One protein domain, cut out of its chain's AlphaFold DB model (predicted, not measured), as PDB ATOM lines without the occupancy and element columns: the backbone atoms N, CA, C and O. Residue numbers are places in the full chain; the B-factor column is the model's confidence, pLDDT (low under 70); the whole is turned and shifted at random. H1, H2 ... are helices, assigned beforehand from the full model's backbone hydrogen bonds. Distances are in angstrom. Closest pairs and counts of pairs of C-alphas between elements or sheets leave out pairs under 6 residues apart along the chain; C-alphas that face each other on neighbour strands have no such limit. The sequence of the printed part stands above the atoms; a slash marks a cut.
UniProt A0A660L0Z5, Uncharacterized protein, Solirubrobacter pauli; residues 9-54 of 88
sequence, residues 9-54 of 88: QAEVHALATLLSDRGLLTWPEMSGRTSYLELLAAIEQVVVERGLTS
ATOM      1  N   GLN A   9      -9.301 -20.741  39.255       94.81
ATOM      2  CA  GLN A   9      -9.065 -22.123  38.824       94.81
ATOM      3  C   GLN A   9      -7.829 -22.727  39.501       94.81
ATOM      4  O   GLN A   9      -7.817 -23.917  39.819       94.81
ATOM      5  N   ALA A  10      -6.800 -21.910  39.749       93.19
ATOM      6  CA  ALA A  10      -5.611 -22.341  40.478       93.19
ATOM      7  C   ALA A  10      -5.937 -22.635  41.950       93.19
ATOM      8  O   ALA A  10      -5.412 -23.592  42.513       93.19
ATOM      9  N   GLU A  11      -6.843 -21.861  42.551       93.62
ATOM     10  CA  GLU A  11      -7.309 -22.067  43.926       93.62
ATOM     11  C   GLU A  11      -8.100 -23.371  44.062       93.62
ATOM     12  O   GLU A  11      -7.802 -24.182  44.937       93.62
ATOM     13  N   VAL A  12      -9.039 -23.638  43.145       94.44
ATOM     14  CA  VAL A  12      -9.784 -24.909  43.112       94.44
ATOM     15  C   VAL A  12      -8.842 -26.095  42.901       94.44
ATOM     16  O   VAL A  12      -8.988 -27.120  43.566       94.44
ATOM     17  N   HIS A  13      -7.843 -25.963  42.023       92.94
ATOM     18  CA  HIS A  13      -6.823 -26.994  41.844       92.94
ATOM     19  C   HIS A  13      -6.022 -27.237  43.130       92.94
ATOM     20  O   HIS A  13      -5.851 -28.385  43.532       92.94
ATOM     21  N   ALA A  14      -5.579 -26.171  43.803       94.12
ATOM     22  CA  ALA A  14      -4.851 -26.273  45.061       94.12
ATOM     23  C   ALA A  14      -5.696 -26.941  46.157       94.12
ATOM     24  O   ALA A  14      -5.193 -27.816  46.858       94.12
ATOM     25  N   LEU A  15      -6.981 -26.592  46.272       93.06
ATOM     26  CA  LEU A  15      -7.914 -27.248  47.193       93.06
ATOM     27  C   LEU A  15      -8.073 -28.735  46.871       93.06
ATOM     28  O   LEU A  15      -7.949 -29.565  47.771       93.06
ATOM     29  N   ALA A  16      -8.276 -29.085  45.598       93.38
ATOM     30  CA  ALA A  16      -8.376 -30.476  45.165       93.38
ATOM     31  C   ALA A  16      -7.113 -31.278  45.533       93.38
ATOM     32  O   ALA A  16      -7.220 -32.356  46.118       93.38
ATOM     33  N   THR A  17      -5.921 -30.732  45.266       93.69
ATOM     34  CA  THR A  17      -4.641 -31.349  45.649       93.69
ATOM     35  C   THR A  17      -4.525 -31.512  47.162       93.69
ATOM     36  O   THR A  17      -4.251 -32.610  47.637       93.69
ATOM     37  N   LEU A  18      -4.797 -30.462  47.940       93.56
ATOM     38  CA  LEU A  18      -4.674 -30.483  49.402       93.56
ATOM     39  C   LEU A  18      -5.634 -31.465  50.080       93.56
ATOM     40  O   LEU A  18      -5.282 -32.050  51.111       93.56
ATOM     41  N   LEU A  19      -6.847 -31.608  49.544       92.75
ATOM     42  CA  LEU A  19      -7.834 -32.577  50.015       92.75
ATOM     43  C   LEU A  19      -7.441 -33.997  49.605       92.75
ATOM     44  O   LEU A  19      -7.580 -34.923  50.406       92.75
ATOM     45  N   SER A  20      -6.901 -34.171  48.398       92.75
ATOM     46  CA  SER A  20      -6.449 -35.477  47.925       92.75
ATOM     47  C   SER A  20      -5.242 -36.000  48.696       92.75
ATOM     48  O   SER A  20      -5.270 -37.138  49.165       92.75
ATOM     49  N   ASP A  21      -4.258 -35.141  48.971       94.50
ATOM     50  CA  ASP A  21      -3.092 -35.463  49.806       94.50
ATOM     51  C   ASP A  21      -3.489 -35.907  51.224       94.50
ATOM     52  O   ASP A  21      -2.775 -36.669  51.876       94.50
ATOM     53  N   ARG A  22      -4.653 -35.455  51.710       92.50
ATOM     54  CA  ARG A  22      -5.223 -35.833  53.014       92.50
ATOM     55  C   ARG A  22      -6.163 -37.040  52.956       92.50
ATOM     56  O   ARG A  22      -6.726 -37.408  53.984       92.50
ATOM     57  N   GLY A  23      -6.374 -37.643  51.785       92.44
ATOM     58  CA  GLY A  23      -7.338 -38.733  51.592       92.44
ATOM     59  C   GLY A  23      -8.805 -38.302  51.736       92.44
ATOM     60  O   GLY A  23      -9.695 -39.145  51.883       92.44
ATOM     61  N   LEU A  24      -9.064 -36.992  51.709       90.75
ATOM     62  CA  LEU A  24     -10.402 -36.407  51.772       90.75
ATOM     63  C   LEU A  24     -11.045 -36.276  50.391       90.75
ATOM     64  O   LEU A  24     -12.252 -36.111  50.324       90.75
ATOM     65  N   LEU A  25     -10.265 -36.371  49.312       92.50
ATOM     66  CA  LEU A  25     -10.764 -36.373  47.938       92.50
ATOM     67  C   LEU A  25     -10.017 -37.417  47.098       92.50
ATOM     68  O   LEU A  25      -8.788 -37.449  47.033       92.50
ATOM     69  N   THR A  26     -10.754 -38.307  46.458       92.31
ATOM     70  CA  THR A  26     -10.237 -39.465  45.731       92.31
ATOM     71  C   THR A  26     -10.295 -39.246  44.225       92.31
ATOM     72  O   THR A  26     -11.038 -38.412  43.711       92.31
ATOM     73  N   TRP A  27      -9.511 -40.030  43.484       87.06
ATOM     74  CA  TRP A  27      -9.503 -39.951  42.024       87.06
ATOM     75  C   TRP A  27     -10.894 -40.140  41.391       87.06
ATOM     76  O   TRP A  27     -11.249 -39.302  40.564       87.06
ATOM     77  N   PRO A  28     -11.723 -41.138  41.777       89.19
ATOM     78  CA  PRO A  28     -13.075 -41.281  41.226       89.19
ATOM     79  C   PRO A  28     -13.994 -40.076  41.482       89.19
ATOM     80  O   PRO A  28     -14.835 -39.770  40.640       89.19
ATOM     81  N   GLU A  29     -13.820 -39.371  42.605       89.38
ATOM     82  CA  GLU A  29     -14.576 -38.148  42.920       89.38
ATOM     83  C   GLU A  29     -14.165 -36.972  41.997       89.38
ATOM     84  O   GLU A  29     -14.980 -36.091  41.725       89.38
ATOM     85  N   MET A  30     -12.945 -36.987  41.436       86.88
ATOM     86  CA  MET A  30     -12.397 -35.920  40.577       86.88
ATOM     87  C   MET A  30     -12.412 -36.223  39.067       86.88
ATOM     88  O   MET A  30     -12.580 -35.317  38.253       86.88
ATOM     89  N   SER A  31     -12.206 -37.477  38.655       82.25
ATOM     90  CA  SER A  31     -11.769 -37.836  37.292       82.25
ATOM     91  C   SER A  31     -12.810 -37.642  36.186       82.25
ATOM     92  O   SER A  31     -12.488 -37.777  35.009       82.25
ATOM     93  N   GLY A  32     -14.064 -37.365  36.545       80.81
ATOM     94  CA  GLY A  32     -15.161 -37.105  35.605       80.81
ATOM     95  C   GLY A  32     -15.468 -35.624  35.391       80.81
ATOM     96  O   GLY A  32     -16.507 -35.312  34.820       80.81
ATOM     97  N   ARG A  33     -14.636 -34.713  35.908       88.69
ATOM     98  CA  ARG A  33     -14.881 -33.267  35.875       88.69
ATOM     99  C   ARG A  33     -14.136 -32.643  34.699       88.69
ATOM    100  O   ARG A  33     -12.914 -32.713  34.613       88.69
ATOM    101  N   THR A  34     -14.889 -32.060  33.776       86.50
ATOM    102  CA  THR A  34     -14.397 -31.462  32.526       86.50
ATOM    103  C   THR A  34     -14.159 -29.958  32.643       86.50
ATOM    104  O   THR A  34     -13.514 -29.362  31.780       86.50
ATOM    105  N   SER A  35     -14.624 -29.342  33.736       92.69
ATOM    106  CA  SER A  35     -14.355 -27.946  34.078       92.69
ATOM    107  C   SER A  35     -14.038 -27.766  35.566       92.69
ATOM    108  O   SER A  35     -14.398 -28.593  36.405       92.69
ATOM    109  N   TYR A  36     -13.410 -26.640  35.913       91.56
ATOM    110  CA  TYR A  36     -13.156 -26.277  37.311       91.56
ATOM    111  C   TYR A  36     -14.436 -25.970  38.099       91.56
ATOM    112  O   TYR A  36     -14.431 -26.124  39.315       91.56
ATOM    113  N   LEU A  37     -15.536 -25.594  37.434       93.06
ATOM    114  CA  LEU A  37     -16.840 -25.446  38.093       93.06
ATOM    115  C   LEU A  37     -17.387 -26.806  38.526       93.06
ATOM    116  O   LEU A  37     -17.845 -26.963  39.653       93.06
ATOM    117  N   GLU A  38     -17.287 -27.810  37.654       94.06
ATOM    118  CA  GLU A  38     -17.700 -29.174  37.989       94.06
ATOM    119  C   GLU A  38     -16.802 -29.778  39.087       94.06
ATOM    120  O   GLU A  38     -17.282 -30.526  39.940       94.06
ATOM    121  N   LEU A  39     -15.503 -29.452  39.087       93.88
ATOM    122  CA  LEU A  39     -14.578 -29.861  40.148       93.88
ATOM    123  C   LEU A  39     -14.885 -29.174  41.485       93.88
ATOM    124  O   LEU A  39     -14.887 -29.846  42.511       93.88
ATOM    125  N   LEU A  40     -15.185 -27.873  41.481       94.75
ATOM    126  CA  LEU A  40     -15.600 -27.148  42.684       94.75
ATOM    127  C   LEU A  40     -16.877 -27.750  43.283       94.75
ATOM    128  O   LEU A  40     -16.907 -28.031  44.476       94.75
ATOM    129  N   ALA A  41     -17.877 -28.049  42.450       93.50
ATOM    130  CA  ALA A  41     -19.105 -28.701  42.902       93.50
ATOM    131  C   ALA A  41     -18.835 -30.071  43.552       93.50
ATOM    132  O   ALA A  41     -19.445 -30.411  44.561       93.50
ATOM    133  N   ALA A  42     -17.888 -30.856  43.021       93.25
ATOM    134  CA  ALA A  42     -17.489 -32.113  43.660       93.25
ATOM    135  C   ALA A  42     -16.831 -31.896  45.022       93.25
ATOM    136  O   ALA A  42     -17.096 -32.653  45.950       93.25
ATOM    137  N   ILE A  43     -15.975 -30.879  45.144       93.62
ATOM    138  CA  ILE A  43     -15.343 -30.535  46.419       93.62
ATOM    139  C   ILE A  43     -16.419 -30.188  47.447       93.62
ATOM    140  O   ILE A  43     -16.395 -30.772  48.525       93.62
ATOM    141  N   GLU A  44     -17.373 -29.315  47.102       94.19
ATOM    142  CA  GLU A  44     -18.506 -28.936  47.961       94.19
ATOM    143  C   GLU A  44     -19.302 -30.166  48.428       94.19
ATOM    144  O   GLU A  44     -19.524 -30.338  49.626       94.19
ATOM    145  N   GLN A  45     -19.647 -31.078  47.514       92.62
ATOM    146  CA  GLN A  45     -20.347 -32.320  47.857       92.62
ATOM    147  C   GLN A  45     -19.546 -33.190  48.828       92.62
ATOM    148  O   GLN A  45     -20.065 -33.633  49.849       92.62
ATOM    149  N   VAL A  46     -18.264 -33.409  48.543       92.62
ATOM    150  CA  VAL A  46     -17.420 -34.304  49.338       92.62
ATOM    151  C   VAL A  46     -17.175 -33.751  50.745       92.62
ATOM    152  O   VAL A  46     -17.148 -34.521  51.708       92.62
ATOM    153  N   VAL A  47     -17.015 -32.433  50.907       91.75
ATOM    154  CA  VAL A  47     -16.848 -31.839  52.244       91.75
ATOM    155  C   VAL A  47     -18.132 -31.914  53.076       91.75
ATOM    156  O   VAL A  47     -18.042 -32.102  54.290       91.75
ATOM    157  N   VAL A  48     -19.307 -31.855  52.437       94.69
ATOM    158  CA  VAL A  48     -20.606 -32.076  53.091       94.69
ATOM    159  C   VAL A  48     -20.788 -33.543  53.473       94.69
ATOM    160  O   VAL A  48     -21.067 -33.847  54.632       94.69
ATOM    161  N   GLU A  49     -20.565 -34.477  52.544       93.38
ATOM    162  CA  GLU A  49     -20.699 -35.923  52.787       93.38
ATOM    163  C   GLU A  49     -19.789 -36.411  53.923       93.38
ATOM    164  O   GLU A  49     -20.123 -37.348  54.652       93.38
ATOM    165  N   ARG A  50     -18.641 -35.754  54.103       91.94
ATOM    166  CA  ARG A  50     -17.675 -36.048  55.169       91.94
ATOM    167  C   ARG A  50     -17.945 -35.294  56.473       91.94
ATOM    168  O   ARG A  50     -17.186 -35.471  57.423       91.94
ATOM    169  N   GLY A  51     -18.994 -34.473  56.537       93.06
ATOM    170  CA  GLY A  51     -19.383 -33.713  57.727       93.06
ATOM    171  C   GLY A  51     -18.391 -32.616  58.123       93.06
ATOM    172  O   GLY A  51     -18.319 -32.258  59.295       93.06
ATOM    173  N   LEU A  52     -17.594 -32.112  57.173       91.69
ATOM    174  CA  LEU A  52     -16.650 -31.009  57.399       91.69
ATOM    175  C   LEU A  52     -17.332 -29.636  57.327       91.69
ATOM    176  O   LEU A  52     -16.790 -28.652  57.821       91.69
ATOM    177  N   THR A  53     -18.496 -29.589  56.687       94.06
ATOM    178  CA  THR A  53     -19.422 -28.458  56.584       94.06
ATOM    179  C   THR A  53     -20.821 -29.028  56.337       94.06
ATOM    180  O   THR A  53     -20.974 -30.226  56.081       94.06
ATOM    181  N   SER A  54     -21.840 -28.182  56.372       94.81
ATOM    182  CA  SER A  54     -23.205 -28.508  55.958       94.81
ATOM    183  C   SER A  54     -23.629 -27.742  54.702       94.81
ATOM    184  O   SER A  54     -23.040 -26.712  54.363       94.81
TER     185      SER A  54
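Overview. This is residues 9 to 54 of the 88 residues of an uncharacterized protein of Solirubrobacter pauli (UniProt A0A660L0Z5). Two helices, H1 and H3, lie side by side at a slant and run the same way, nearest at their beginnings and spreading toward their ends like a narrow V. Residues 22 to 35 make an arch that leads from the end of H1 back to the beginning of H3, and the short helix H2 sits in this arch. The printed part has 46 residues with three named helices, in the order H1, H2, H3, and no named strand; the class is all helix. The whole is compact, with a radius of gyration of the C-alphas of 9.7 A, and rounded, spanning 25 by 20 by 19 A along its three main axes.

Along the chain. The printed part begins with H1, residues 9 to 21, whose first C-alpha, that of Gln 9, is at (-9.065, -22.123, 38.824). H1 measures 18.3 A from its first to its last C-alpha. After a tight link of 5 residues comes H2, residues 27 to 30, with the C-alpha of Trp 27 at (-9.503, -39.951, 42.024). A second tight link of 5 residues leads to H3, residues 36 to 49, the longest helix with 14 residues and 19.7 A from first to last C-alpha. H3 ends with the C-alpha of Glu 49 at (-20.699, -35.923, 52.787), and residues 50 to 54 follow it.

Arrangement. H1 and H3 touch, and their closest C-alphas, those of Gln 9 and Tyr 36, are 6.0 A apart. Their lines stand at a steep tilt of 38 degrees, and they run the same way. Their centres are 11.0 A apart. H1 and H2 are only just apart, with their closest C-alphas 8.0 A from each other. H2 and H3 only just touch, with 3 pairs of C-alphas within 8 A, and H3 touches H2 with residues 39 to 42 alone. The closest C-alphas of this pair are those of Met 30 and Leu 39, at 6.5 A. In H1 and H3 every pair of O of residue i and N of residue i+4 is within hydrogen-bond range, while H2, with 4 residues, is too short for such a pair.

Size, cuts and confidence. The two C-alphas farthest apart are those of Thr 34 and Gly 51, at 25.8 A. The first and last printed C-alphas, those of Gln 9 and Ser 54, are 23.1 A apart. The printed part has no cut, and the links H1 to H2 and H2 to H3 are both tight. The mean pLDDT of the printed part is 92.0, and no printed residue is under 70.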